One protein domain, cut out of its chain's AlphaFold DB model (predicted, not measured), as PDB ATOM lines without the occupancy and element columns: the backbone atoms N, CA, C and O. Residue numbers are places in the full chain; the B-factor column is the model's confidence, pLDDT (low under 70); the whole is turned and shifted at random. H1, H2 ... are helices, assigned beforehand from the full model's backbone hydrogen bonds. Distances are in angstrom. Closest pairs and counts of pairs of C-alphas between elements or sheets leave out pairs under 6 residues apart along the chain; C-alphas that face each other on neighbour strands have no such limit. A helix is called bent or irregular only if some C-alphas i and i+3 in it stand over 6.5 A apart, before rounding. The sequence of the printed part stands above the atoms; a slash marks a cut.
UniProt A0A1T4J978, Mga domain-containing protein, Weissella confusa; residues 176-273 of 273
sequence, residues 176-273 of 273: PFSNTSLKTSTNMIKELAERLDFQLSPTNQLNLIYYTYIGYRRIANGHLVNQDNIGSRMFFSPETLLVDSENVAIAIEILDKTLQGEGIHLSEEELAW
ATOM      1  N   PRO A 176     -58.605 -95.234 148.374       76.44
ATOM      2  CA  PRO A 176     -58.218 -96.378 149.206       76.44
ATOM      3  C   PRO A 176     -59.306 -96.830 150.188       76.44
ATOM      4  O   PRO A 176     -59.020 -97.462 151.201       76.44
ATOM      5  N   PHE A 177     -60.559 -96.475 149.924       80.50
ATOM      6  CA  PHE A 177     -61.669 -96.626 150.851       80.50
ATOM      7  C   PHE A 177     -62.699 -97.583 150.280       80.50
ATOM      8  O   PHE A 177     -62.863 -97.703 149.064       80.50
ATOM      9  N   SER A 178     -63.494 -98.189 151.157       79.06
ATOM     10  CA  SER A 178     -64.714 -98.847 150.700       79.06
ATOM     11  C   SER A 178     -65.643 -97.841 150.000       79.06
ATOM     12  O   SER A 178     -65.690 -96.661 150.361       79.06
ATOM     13  N   ASN A 179     -66.446 -98.310 149.038       81.38
ATOM     14  CA  ASN A 179     -67.459 -97.475 148.376       81.38
ATOM     15  C   ASN A 179     -68.406 -96.803 149.384       81.38
ATOM     16  O   ASN A 179     -68.848 -95.675 149.170       81.38
ATOM     17  N   THR A 180     -68.699 -97.489 150.491       81.19
ATOM     18  CA  THR A 180     -69.504 -96.953 151.591       81.19
ATOM     19  C   THR A 180     -68.799 -95.771 152.248       81.19
ATOM     20  O   THR A 180     -69.370 -94.688 152.303       81.19
ATOM     21  N   SER A 181     -67.538 -95.929 152.652       79.19
ATOM     22  CA  SER A 181     -66.763 -94.873 153.318       79.19
ATOM     23  C   SER A 181     -66.504 -93.661 152.418       79.19
ATOM     24  O   SER A 181     -66.559 -92.523 152.887       79.19
ATOM     25  N   LEU A 182     -66.275 -93.883 151.118       84.38
ATOM     26  CA  LEU A 182     -66.166 -92.806 150.132       84.38
ATOM     27  C   LEU A 182     -67.476 -92.021 150.030       84.38
ATOM     28  O   LEU A 182     -67.464 -90.789 150.037       84.38
ATOM     29  N   LYS A 183     -68.613 -92.723 149.964       83.56
ATOM     30  CA  LYS A 183     -69.939 -92.099 149.924       83.56
ATOM     31  C   LYS A 183     -70.219 -91.306 151.200       83.56
ATOM     32  O   LYS A 183     -70.653 -90.164 151.094       83.56
ATOM     33  N   THR A 184     -69.931 -91.873 152.372       79.69
ATOM     34  CA  THR A 184     -70.064 -91.196 153.670       79.69
ATOM     35  C   THR A 184     -69.236 -89.910 153.694       79.69
ATOM     36  O   THR A 184     -69.791 -88.829 153.881       79.69
ATOM     37  N   SER A 185     -67.943 -89.993 153.368       81.06
ATOM     38  CA  SER A 185     -67.039 -88.833 153.357       81.06
ATOM     39  C   SER A 185     -67.488 -87.760 152.359       81.06
ATOM     40  O   SER A 185     -67.518 -86.575 152.680       81.06
ATOM     41  N   THR A 186     -67.900 -88.168 151.155       84.94
ATOM     42  CA  THR A 186     -68.380 -87.245 150.113       84.94
ATOM     43  C   THR A 186     -69.671 -86.543 150.529       84.94
ATOM     44  O   THR A 186     -69.816 -85.345 150.291       84.94
ATOM     45  N   ASN A 187     -70.599 -87.259 151.170       84.56
ATOM     46  CA  ASN A 187     -71.848 -86.685 151.667       84.56
ATOM     47  C   ASN A 187     -71.595 -85.662 152.779       84.56
ATOM     48  O   ASN A 187     -72.160 -84.575 152.716       84.56
ATOM     49  N   MET A 188     -70.712 -85.973 153.735       80.31
ATOM     50  CA  MET A 188     -70.325 -85.031 154.793       80.31
ATOM     51  C   MET A 188     -69.736 -83.743 154.210       80.31
ATOM     52  O   MET A 188     -70.120 -82.647 154.601       80.31
ATOM     53  N   ILE A 189     -68.833 -83.866 153.233       83.56
ATOM     54  CA  ILE A 189     -68.190 -82.715 152.580       83.56
ATOM     55  C   ILE A 189     -69.204 -81.886 151.793       83.56
ATOM     56  O   ILE A 189     -69.121 -80.661 151.786       83.56
ATOM     57  N   LYS A 190     -70.165 -82.540 151.137       85.69
ATOM     58  CA  LYS A 190     -71.243 -81.857 150.427       85.69
ATOM     59  C   LYS A 190     -72.142 -81.080 151.394       85.69
ATOM     60  O   LYS A 190     -72.416 -79.916 151.132       85.69
ATOM     61  N   GLU A 191     -72.547 -81.693 152.505       83.25
ATOM     62  CA  GLU A 191     -73.360 -81.032 153.537       83.25
ATOM     63  C   GLU A 191     -72.605 -79.843 154.159       83.25
ATOM     64  O   GLU A 191     -73.182 -78.773 154.333       83.25
ATOM     65  N   LEU A 192     -71.294 -79.983 154.393       81.75
ATOM     66  CA  LEU A 192     -70.421 -78.886 154.826       81.75
ATOM     67  C   LEU A 192     -70.387 -77.736 153.815       81.75
ATOM     68  O   LEU A 192     -70.612 -76.591 154.191       81.75
ATOM     69  N   ALA A 193     -70.125 -78.034 152.542       83.50
ATOM     70  CA  ALA A 193     -70.049 -77.026 151.486       83.50
ATOM     71  C   ALA A 193     -71.378 -76.276 151.302       83.50
ATOM     72  O   ALA A 193     -71.374 -75.065 151.096       83.50
ATOM     73  N   GLU A 194     -72.508 -76.982 151.417       86.62
ATOM     74  CA  GLU A 194     -73.851 -76.400 151.329       86.62
ATOM     75  C   GLU A 194     -74.179 -75.503 152.528       86.62
ATOM     76  O   GLU A 194     -74.707 -74.409 152.340       86.62
ATOM     77  N   ARG A 195     -73.868 -75.930 153.761       82.69
ATOM     78  CA  ARG A 195     -74.189 -75.149 154.971       82.69
ATOM     79  C   ARG A 195     -73.274 -73.946 155.177       82.69
ATOM     80  O   ARG A 195     -73.699 -72.973 155.787       82.69
ATOM     81  N   LEU A 196     -72.045 -74.021 154.677       80.12
ATOM     82  CA  LEU A 196     -71.024 -72.986 154.837       80.12
ATOM     83  C   LEU A 196     -70.842 -72.120 153.581       80.12
ATOM     84  O   LEU A 196     -69.929 -71.300 153.535       80.12
ATOM     85  N   ASP A 197     -71.698 -72.321 152.573       82.25
ATOM     86  CA  ASP A 197     -71.757 -71.569 151.315       82.25
ATOM     87  C   ASP A 197     -70.389 -71.393 150.626       82.25
ATOM     88  O   ASP A 197     -69.991 -70.296 150.226       82.25
ATOM     89  N   PHE A 198     -69.634 -72.489 150.484       79.75
ATOM     90  CA  PHE A 198     -68.358 -72.481 149.763       79.75
ATOM     91  C   PHE A 198     -68.310 -73.494 148.623       79.75
ATOM     92  O   PHE A 198     -68.959 -74.539 148.627       79.75
ATOM     93  N   GLN A 199     -67.459 -73.204 147.639       81.25
ATOM     94  CA  GLN A 199     -67.143 -74.123 146.549       81.25
ATOM     95  C   GLN A 199     -65.760 -74.736 146.746       81.25
ATOM     96  O   GLN A 199     -64.801 -74.054 147.105       81.25
ATOM     97  N   LEU A 200     -65.647 -76.032 146.462       80.88
ATOM     98  CA  LEU A 200     -64.382 -76.753 146.510       80.88
ATOM     99  C   LEU A 200     -63.837 -76.963 145.103       80.88
ATOM    100  O   LEU A 200     -64.548 -77.411 144.205       80.88
ATOM    101  N   SER A 201     -62.542 -76.702 144.932       83.88
ATOM    102  CA  SER A 201     -61.813 -77.236 143.786       83.88
ATOM    103  C   SER A 201     -61.743 -78.770 143.884       83.88
ATOM    104  O   SER A 201     -61.774 -79.306 144.997       83.88
ATOM    105  N   PRO A 202     -61.569 -79.495 142.764       83.19
ATOM    106  CA  PRO A 202     -61.398 -80.948 142.798       83.19
ATOM    107  C   PRO A 202     -60.265 -81.404 143.731       83.19
ATOM    108  O   PRO A 202     -60.415 -82.379 144.463       83.19
ATOM    109  N   THR A 203     -59.154 -80.661 143.776       81.62
ATOM    110  CA  THR A 203     -58.028 -80.936 144.681       81.62
ATOM    111  C   THR A 203     -58.410 -80.768 146.152       81.62
ATOM    112  O   THR A 203     -58.085 -81.624 146.972       81.62
ATOM    113  N   ASN A 204     -59.127 -79.695 146.501       81.25
ATOM    114  CA  ASN A 204     -59.560 -79.469 147.881       81.25
ATOM    115  C   ASN A 204     -60.609 -80.495 148.311       81.25
ATOM    116  O   ASN A 204     -60.568 -80.969 149.443       81.25
ATOM    117  N   GLN A 205     -61.502 -80.885 147.400       85.38
ATOM    118  CA  GLN A 205     -62.460 -81.955 147.641       85.38
ATOM    119  C   GLN A 205     -61.746 -83.280 147.925       85.38
ATOM    120  O   GLN A 205     -62.041 -83.917 148.930       85.38
ATOM    121  N   LEU A 206     -60.769 -83.665 147.102       84.88
ATOM    122  CA  LEU A 206     -59.976 -84.877 147.307       84.88
ATOM    123  C   LEU A 206     -59.243 -84.865 148.659       84.88
ATOM    124  O   LEU A 206     -59.293 -85.845 149.400       84.88
ATOM    125  N   ASN A 207     -58.613 -83.742 149.010       84.75
ATOM    126  CA  ASN A 207     -57.953 -83.579 150.304       84.75
ATOM    127  C   ASN A 207     -58.928 -83.760 151.468       84.75
ATOM    128  O   ASN A 207     -58.628 -84.500 152.404       84.75
ATOM    129  N   LEU A 208     -60.100 -83.125 151.397       83.31
ATOM    130  CA  LEU A 208     -61.130 -83.271 152.418       83.31
ATOM    131  C   LEU A 208     -61.653 -84.703 152.498       83.31
ATOM    132  O   LEU A 208     -61.887 -85.178 153.601       83.31
ATOM    133  N   ILE A 209     -61.779 -85.425 151.379       85.94
ATOM    134  CA  ILE A 209     -62.172 -86.841 151.409       85.94
ATOM    135  C   ILE A 209     -61.151 -87.647 152.221       85.94
ATOM    136  O   ILE A 209     -61.558 -88.388 153.114       85.94
ATOM    137  N   TYR A 210     -59.846 -87.482 151.966       87.06
ATOM    138  CA  TYR A 210     -58.806 -88.157 152.753       87.06
ATOM    139  C   TYR A 210     -58.894 -87.795 154.239       87.06
ATOM    140  O   TYR A 210     -58.915 -88.690 155.082       87.06
ATOM    141  N   TYR A 211     -58.984 -86.506 154.567       84.81
ATOM    142  CA  TYR A 211     -59.074 -86.049 155.956       84.81
ATOM    143  C   TYR A 211     -60.302 -86.598 156.684       84.81
ATOM    144  O   TYR A 211     -60.164 -87.162 157.770       84.81
ATOM    145  N   THR A 212     -61.485 -86.460 156.084       81.81
ATOM    146  CA  THR A 212     -62.748 -86.913 156.671       81.81
ATOM    147  C   THR A 212     -62.746 -88.420 156.851       81.81
ATOM    148  O   THR A 212     -63.108 -88.892 157.923       81.81
ATOM    149  N   TYR A 213     -62.272 -89.177 155.859       86.00
ATOM    150  CA  TYR A 213     -62.146 -90.627 155.973       86.00
ATOM    151  C   TYR A 213     -61.262 -91.038 157.151       86.00
ATOM    152  O   TYR A 213     -61.652 -91.870 157.969       86.00
ATOM    153  N   ILE A 214     -60.074 -90.436 157.248       88.75
ATOM    154  CA  ILE A 214     -59.107 -90.753 158.297       88.75
ATOM    155  C   ILE A 214     -59.687 -90.421 159.665       88.75
ATOM    156  O   ILE A 214     -59.687 -91.278 160.544       88.75
ATOM    157  N   GLY A 215     -60.217 -89.208 159.835       85.06
ATOM    158  CA  GLY A 215     -60.849 -88.789 161.082       85.06
ATOM    159  C   GLY A 215     -61.982 -89.732 161.473       85.06
ATOM    160  O   GLY A 215     -61.960 -90.291 162.564       85.06
ATOM    161  N   TYR A 216     -62.906 -89.979 160.545       81.62
ATOM    162  CA  TYR A 216     -64.053 -90.859 160.738       81.62
ATOM    163  C   TYR A 216     -63.647 -92.261 161.207       81.62
ATOM    164  O   TYR A 216     -64.126 -92.734 162.235       81.62
ATOM    165  N   ARG A 217     -62.729 -92.925 160.495       85.81
ATOM    166  CA  ARG A 217     -62.300 -94.292 160.834       85.81
ATOM    167  C   ARG A 217     -61.577 -94.352 162.175       85.81
ATOM    168  O   ARG A 217     -61.838 -95.260 162.958       85.81
ATOM    169  N   ARG A 218     -60.706 -93.381 162.469       89.12
ATOM    170  CA  ARG A 218     -59.997 -93.313 163.755       89.12
ATOM    171  C   ARG A 218     -60.969 -93.136 164.920       89.12
ATOM    172  O   ARG A 218     -60.853 -93.856 165.904       89.12
ATOM    173  N   ILE A 219     -61.964 -92.263 164.766       84.62
ATOM    174  CA  ILE A 219     -63.031 -92.044 165.751       84.62
ATOM    175  C   ILE A 219     -63.879 -93.303 165.938       84.62
ATOM    176  O   ILE A 219     -64.106 -93.721 167.069       84.62
ATOM    177  N   ALA A 220     -64.299 -93.941 164.844       81.50
ATOM    178  CA  ALA A 220     -65.091 -95.169 164.882       81.50
ATOM    179  C   ALA A 220     -64.374 -96.319 165.611       81.50
ATOM    180  O   ALA A 220     -65.021 -97.144 166.254       81.50
ATOM    181  N   ASN A 221     -63.042 -96.345 165.555       86.88
ATOM    182  CA  ASN A 221     -62.205 -97.304 166.275       86.88
ATOM    183  C   ASN A 221     -61.829 -96.846 167.704       86.88
ATOM    184  O   ASN A 221     -61.061 -97.526 168.385       86.88
ATOM    185  N   GLY A 222     -62.360 -95.714 168.179       86.25
ATOM    186  CA  GLY A 222     -62.150 -95.198 169.536       86.25
ATOM    187  C   GLY A 222     -60.862 -94.393 169.740       86.25
ATOM    188  O   GLY A 222     -60.444 -94.196 170.881       86.25
ATOM    189  N   HIS A 223     -60.212 -93.920 168.670       87.75
ATOM    190  CA  HIS A 223     -59.003 -93.091 168.752       87.75
ATOM    191  C   HIS A 223     -59.340 -91.601 168.696       87.75
ATOM    192  O   HIS A 223     -59.581 -91.015 167.631       87.75
ATOM    193  N   LEU A 224     -59.343 -90.991 169.878       84.31
ATOM    194  CA  LEU A 224     -59.780 -89.617 170.108       84.31
ATOM    195  C   LEU A 224     -58.584 -88.677 170.270       84.31
ATOM    196  O   LEU A 224     -57.505 -89.091 170.701       84.31
ATOM    197  N   VAL A 225     -58.768 -87.400 169.937       81.38
ATOM    198  CA  VAL A 225     -57.737 -86.386 170.186       81.38
ATOM    199  C   VAL A 225     -57.802 -85.940 171.646       81.38
ATOM    200  O   VAL A 225     -58.873 -85.643 172.164       81.38
ATOM    201  N   ASN A 226     -56.648 -85.886 172.317       70.12
ATOM    202  CA  ASN A 226     -56.557 -85.399 173.696       70.12
ATOM    203  C   ASN A 226     -56.686 -83.868 173.768       70.12
ATOM    204  O   ASN A 226     -56.071 -83.147 172.977       70.12
ATOM    205  N   GLN A 227     -57.415 -83.379 174.778       55.03
ATOM    206  CA  GLN A 227     -57.783 -81.966 174.944       55.03
ATOM    207  C   GLN A 227     -56.594 -80.997 175.080       55.03
ATOM    208  O   GLN A 227     -56.690 -79.841 174.672       55.03
ATOM    209  N   ASP A 228     -55.442 -81.467 175.563       53.06
ATOM    210  CA  ASP A 228     -54.252 -80.628 175.767       53.06
ATOM    211  C   ASP A 228     -53.593 -80.141 174.456       53.06
ATOM    212  O   ASP A 228     -52.787 -79.210 174.482       53.06
ATOM    213  N   ASN A 229     -53.933 -80.732 173.301       47.03
ATOM    214  CA  ASN A 229     -53.292 -80.449 172.005       47.03
ATOM    215  C   ASN A 229     -54.183 -79.695 170.996       47.03
ATOM    216  O   ASN A 229     -53.710 -79.359 169.904       47.03
ATOM    217  N   ILE A 230     -55.433 -79.378 171.353       46.41
ATOM    218  CA  ILE A 230     -56.447 -78.813 170.440       46.41
ATOM    219  C   ILE A 230     -56.007 -77.454 169.874       46.41
ATOM    220  O   ILE A 230     -56.036 -77.233 168.664       46.41
ATOM    221  N   GLY A 231     -55.494 -76.563 170.730       40.84
ATOM    222  CA  GLY A 231     -55.189 -75.174 170.362       40.84
ATOM    223  C   GLY A 231     -53.988 -74.969 169.434       40.84
ATOM    224  O   GLY A 231     -53.677 -73.828 169.104       40.84
ATOM    225  N   SER A 232     -53.278 -76.030 169.039       37.31
ATOM    226  CA  SER A 232     -52.027 -75.889 168.281       37.31
ATOM    227  C   SER A 232     -52.015 -76.553 166.910       37.31
ATOM    228  O   SER A 232     -51.124 -76.230 166.122       37.31
ATOM    229  N   ARG A 233     -52.942 -77.475 166.608       42.91
ATOM    230  CA  ARG A 233     -52.835 -78.296 165.387       42.91
ATOM    231  C   ARG A 233     -54.138 -78.794 164.778       42.91
ATOM    232  O   ARG A 233     -54.075 -79.517 163.787       42.91
ATOM    233  N   MET A 234     -55.301 -78.442 165.324       36.88
ATOM    234  CA  MET A 234     -56.540 -78.853 164.682       36.88
ATOM    235  C   MET A 234     -56.981 -77.841 163.634       36.88
ATOM    236  O   MET A 234     -57.301 -76.697 163.932       36.88
ATOM    237  N   PHE A 235     -56.996 -78.364 162.413       42.34
ATOM    238  CA  PHE A 235     -57.558 -77.801 161.209       42.34
ATOM    239  C   PHE A 235     -56.859 -76.558 160.630       42.34
ATOM    240  O   PHE A 235     -56.739 -75.507 161.247       42.34
ATOM    241  N   PHE A 236     -56.506 -76.704 159.349       42.19
ATOM    242  CA  PHE A 236     -56.131 -75.647 158.411       42.19
ATOM    243  C   PHE A 236     -54.669 -75.184 158.488       42.19
ATOM    244  O   PHE A 236     -54.205 -74.584 159.454       42.19
ATOM    245  N   SER A 237     -53.949 -75.343 157.367       32.69
ATOM    246  CA  SER A 237     -53.056 -74.246 156.984       32.69
ATOM    247  C   SER A 237     -53.929 -72.980 156.907       32.69
ATOM    248  O   SER A 237     -55.119 -73.111 156.615       32.69
ATOM    249  N   PRO A 238     -53.400 -71.764 157.106       35.62
ATOM    250  CA  PRO A 238     -54.171 -70.508 157.071       35.62
ATOM    251  C   PRO A 238     -55.070 -70.279 155.830       35.62
ATOM    252  O   PRO A 238     -55.770 -69.277 155.745       35.62
ATOM    253  N   GLU A 239     -55.032 -71.180 154.852       36.88
ATOM    254  CA  GLU A 239     -55.683 -71.145 153.549       36.88
ATOM    255  C   GLU A 239     -57.032 -71.894 153.505       36.88
ATOM    256  O   GLU A 239     -57.652 -71.954 152.444       36.88
ATOM    257  N   THR A 240     -57.515 -72.473 154.612       43.62
ATOM    258  CA  THR A 240     -58.778 -73.244 154.633       43.62
ATOM    259  C   THR A 240     -59.786 -72.703 155.666       43.62
ATOM    260  O   THR A 240     -59.424 -72.284 156.759       43.62
ATOM    261  N   LEU A 241     -61.060 -72.634 155.257       44.25
ATOM    262  CA  LEU A 241     -62.095 -71.698 155.737       44.25
ATOM    263  C   LEU A 241     -62.760 -71.973 157.109       44.25
ATOM    264  O   LEU A 241     -63.586 -71.155 157.515       44.25
ATOM    265  N   LEU A 242     -62.474 -73.058 157.847       47.19
ATOM    266  CA  LEU A 242     -63.211 -73.358 159.104       47.19
ATOM    267  C   LEU A 242     -62.519 -72.803 160.365       47.19
ATOM    268  O   LEU A 242     -62.441 -73.464 161.390       47.19
ATOM    269  N   VAL A 243     -62.012 -71.570 160.298       50.16
ATOM    270  CA  VAL A 243     -61.388 -70.891 161.455       50.16
ATOM    271  C   VAL A 243     -62.438 -70.282 162.408       50.16
ATOM    272  O   VAL A 243     -62.098 -69.829 163.497       50.16
ATOM    273  N   ASP A 244     -63.715 -70.256 162.009       60.75
ATOM    274  CA  ASP A 244     -64.818 -69.739 162.827       60.75
ATOM    275  C   ASP A 244     -65.444 -70.838 163.701       60.75
ATOM    276  O   ASP A 244     -65.764 -71.927 163.224       60.75
ATOM    277  N   SER A 245     -65.669 -70.515 164.975       63.19
ATOM    278  CA  SER A 245     -66.387 -71.326 165.963       63.19
ATOM    279  C   SER A 245     -67.751 -71.842 165.487       63.19
ATOM    280  O   SER A 245     -68.118 -72.971 165.810       63.19
ATOM    281  N   GLU A 246     -68.484 -71.063 164.687       66.88
ATOM    282  CA  GLU A 246     -69.770 -71.490 164.121       66.88
ATOM    283  C   GLU A 246     -69.578 -72.578 163.049       66.88
ATOM    284  O   GLU A 246     -70.282 -73.588 163.038       66.88
ATOM    285  N   ASN A 247     -68.549 -72.436 162.209       67.19
ATOM    286  CA  ASN A 247     -68.213 -73.417 161.175       67.19
ATOM    287  C   ASN A 247     -67.737 -74.741 161.788       67.19
ATOM    288  O   ASN A 247     -68.061 -75.816 161.276       67.19
ATOM    289  N   VAL A 248     -66.995 -74.666 162.896       65.62
ATOM    290  CA  VAL A 248     -66.572 -75.836 163.678       65.62
ATOM    291  C   VAL A 248     -67.785 -76.551 164.277       65.62
ATOM    292  O   VAL A 248     -67.898 -77.765 164.135       65.62
ATOM    293  N   ALA A 249     -68.740 -75.819 164.860       69.50
ATOM    294  CA  ALA A 249     -69.958 -76.412 165.413       69.50
ATOM    295  C   ALA A 249     -70.798 -77.139 164.345       69.50
ATOM    296  O   ALA A 249     -71.260 -78.255 164.576       69.50
ATOM    297  N   ILE A 250     -70.937 -76.552 163.150       74.12
ATOM    298  CA  ILE A 250     -71.617 -77.191 162.010       74.12
ATOM    299  C   ILE A 250     -70.882 -78.472 161.591       74.12
ATOM    300  O   ILE A 250     -71.522 -79.492 161.324       74.12
ATOM    301  N   ALA A 251     -69.548 -78.455 161.554       71.19
ATOM    302  CA  ALA A 251     -68.763 -79.640 161.221       71.19
ATOM    303  C   ALA A 251     -68.921 -80.768 162.249       71.19
ATOM    304  O   ALA A 251     -69.081 -81.925 161.854       71.19
ATOM    305  N   ILE A 252     -68.942 -80.432 163.541       72.50
ATOM    306  CA  ILE A 252     -69.195 -81.380 164.632       72.50
ATOM    307  C   ILE A 252     -70.603 -81.974 164.515       72.50
ATOM    308  O   ILE A 252     -70.749 -83.190 164.587       72.50
ATOM    309  N   GLU A 253     -71.630 -81.157 164.257       78.81
ATOM    310  CA  GLU A 253     -73.015 -81.627 164.091       78.81
ATOM    311  C   GLU A 253     -73.139 -82.645 162.941       78.81
ATOM    312  O   GLU A 253     -73.766 -83.697 163.086       78.81
ATOM    313  N   ILE A 254     -72.514 -82.358 161.794       79.12
ATOM    314  CA  ILE A 254     -72.519 -83.257 160.628       79.12
ATOM    315  C   ILE A 254     -71.788 -84.567 160.951       79.12
ATOM    316  O   ILE A 254     -72.246 -85.645 160.556       79.12
ATOM    317  N   LEU A 255     -70.660 -84.487 161.659       76.31
ATOM    318  CA  LEU A 255     -69.892 -85.652 162.089       76.31
ATOM    319  C   LEU A 255     -70.690 -86.526 163.065       76.31
ATOM    320  O   LEU A 255     -70.800 -87.726 162.823       76.31
ATOM    321  N   ASP A 256     -71.292 -85.940 164.101       75.88
ATOM    322  CA  ASP A 256     -72.116 -86.647 165.089       75.88
ATOM    323  C   ASP A 256     -73.284 -87.378 164.420       75.88
ATOM    324  O   ASP A 256     -73.429 -88.594 164.534       75.88
ATOM    325  N   LYS A 257     -74.059 -86.666 163.595       82.38
ATOM    326  CA  LYS A 257     -75.160 -87.247 162.815       82.38
ATOM    327  C   LYS A 257     -74.699 -88.417 161.940       82.38
ATOM    328  O   LYS A 257     -75.422 -89.405 161.794       82.38
ATOM    329  N   THR A 258     -73.512 -88.312 161.346       77.69
ATOM    330  CA  THR A 258     -72.941 -89.378 160.514       77.69
ATOM    331  C   THR A 258     -72.569 -90.602 161.351       77.69
ATOM    332  O   THR A 258     -72.929 -91.719 160.984       77.69
ATOM    333  N   LEU A 259     -71.910 -90.397 162.494       75.56
ATOM    334  CA  LEU A 259     -71.522 -91.458 163.429       75.56
ATOM    335  C   LEU A 259     -72.743 -92.181 164.008       75.56
ATOM    336  O   LEU A 259     -72.786 -93.413 164.003       75.56
ATOM    337  N   GLN A 260     -73.778 -91.436 164.400       81.56
ATOM    338  CA  GLN A 260     -75.044 -92.000 164.878       81.56
ATOM    339  C   GLN A 260     -75.720 -92.876 163.817       81.56
ATOM    340  O   GLN A 260     -76.282 -93.923 164.143       81.56
ATOM    341  N   GLY A 261     -75.630 -92.491 162.539       77.88
ATOM    342  CA  GLY A 261     -76.117 -93.293 161.414       77.88
ATOM    343  C   GLY A 261     -75.416 -94.649 161.265       77.88
ATOM    344  O   GLY A 261     -76.017 -95.586 160.740       77.88
ATOM    345  N   GLU A 262     -74.183 -94.776 161.763       73.88
ATOM    346  CA  GLU A 262     -73.414 -96.026 161.806       73.88
ATOM    347  C   GLU A 262     -73.456 -96.712 163.190       73.88
ATOM    348  O   GLU A 262     -72.777 -97.714 163.414       73.88
ATOM    349  N   GLY A 263     -74.305 -96.230 164.108       78.56
ATOM    350  CA  GLY A 263     -74.493 -96.802 165.448       78.56
ATOM    351  C   GLY A 263     -73.392 -96.442 166.449       78.56
ATOM    352  O   GLY A 263     -73.281 -97.088 167.492       78.56
ATOM    353  N   ILE A 264     -72.575 -95.435 166.139       75.44
ATOM    354  CA  ILE A 264     -71.533 -94.906 167.018       75.44
ATOM    355  C   ILE A 264     -72.109 -93.703 167.763       75.44
ATOM    356  O   ILE A 264     -72.587 -92.752 167.150       75.44
ATOM    357  N   HIS A 265     -72.057 -93.749 169.091       82.00
ATOM    358  CA  HIS A 265     -72.562 -92.688 169.957       82.00
ATOM    359  C   HIS A 265     -71.413 -92.124 170.783       82.00
ATOM    360  O   HIS A 265     -70.813 -92.852 171.573       82.00
ATOM    361  N   LEU A 266     -71.129 -90.842 170.585       73.75
ATOM    362  CA  LEU A 266     -70.138 -90.088 171.345       73.75
ATOM    363  C   LEU A 266     -70.847 -89.202 172.373       73.75
ATOM    364  O   LEU A 266     -71.952 -88.714 172.134       73.75
ATOM    365  N   SER A 267     -70.228 -89.012 173.531       72.88
ATOM    366  CA  SER A 267     -70.643 -87.999 174.505       72.88
ATOM    367  C   SER A 267     -70.348 -86.579 174.004       72.88
ATOM    368  O   SER A 267     -69.539 -86.386 173.104       72.88
ATOM    369  N   GLU A 268     -70.961 -85.554 174.606       63.09
ATOM    370  CA  GLU A 268     -70.657 -84.152 174.261       63.09
ATOM    371  C   GLU A 268     -69.172 -83.802 174.482       63.09
ATOM    372  O   GLU A 268     -68.586 -83.069 173.689       63.09
ATOM    373  N   GLU A 269     -68.530 -84.380 175.506       61.25
ATOM    374  CA  GLU A 269     -67.082 -84.240 175.746       61.25
ATOM    375  C   GLU A 269     -66.239 -84.907 174.646       61.25
ATOM    376  O   GLU A 269     -65.137 -84.452 174.335       61.25
ATOM    377  N   GLU A 270     -66.772 -85.965 174.036       59.25
ATOM    378  CA  GLU A 270     -66.215 -86.654 172.871       59.25
ATOM    379  C   GLU A 270     -66.634 -86.007 171.536       59.25
ATOM    380  O   GLU A 270     -66.187 -86.412 170.480       59.25
ATOM    381  N   LEU A 271     -67.504 -85.006 171.523       57.66
ATOM    382  CA  LEU A 271     -67.843 -84.275 170.297       57.66
ATOM    383  C   LEU A 271     -67.149 -82.919 170.235       57.66
ATOM    384  O   LEU A 271     -66.945 -82.394 169.145       57.66
ATOM    385  N   ALA A 272     -66.731 -82.381 171.382       49.59
ATOM    386  CA  ALA A 272     -66.017 -81.114 171.521       49.59
ATOM    387  C   ALA A 272     -64.557 -81.131 170.991       49.59
ATOM    388  O   ALA A 272     -63.720 -80.378 171.490       49.59
ATOM    389  N   TRP A 273     -64.251 -82.002 170.021       48.97
ATOM    390  CA  TRP A 273     -62.929 -82.240 169.428       48.97
ATOM    391  C   TRP A 273     -62.522 -81.194 168.396       48.97
ATOM    392  O   TRP A 273     -63.255 -81.021 167.396       48.97
TER     393      TRP A 273
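This is residues 176 to 273 of the 273 residues of the protein "Mga domain-containing protein" of Weissella confusa (UniProt A0A1T4J978). H1 and H4 lie side by side and H2 crosses H1, with short H3 and H5 farther out. The 98 printed residues include five named helices, H1 to H5; the class is all helix. The whole is compact, with a radius of gyration of the C-alphas of 13.1 A and spans of 33 by 32 by 23 A.

From C-alpha 179 at (-67.459, -97.475, 148.376), follow H1 24.2 A to residue 195. H2 is residues 202 to 220; H3, 227 to 233, is irregular, C-alphas 228 and 231 being 7.7 A apart. H4 is 245 to 261; H5, 268 to 271, ends at (-67.843, -84.275, 170.297).

H1 touches H2 at residues 205 to 213 alone, a steep tilt of 66 degrees; closest are C-alphas 185 and 209, 5.6 A. H1 touches H4, closest at C-alphas 188 and 254, 6.5 A. In H1, H2 and H4 every O i to N i+4 pair is within hydrogen-bond range; H3 has 0 of 3, and 1 of 4 O i to N i+3.

The link H3 to H4 is long; pLDDT is under 70 at 227 to 249 and 268 to 273.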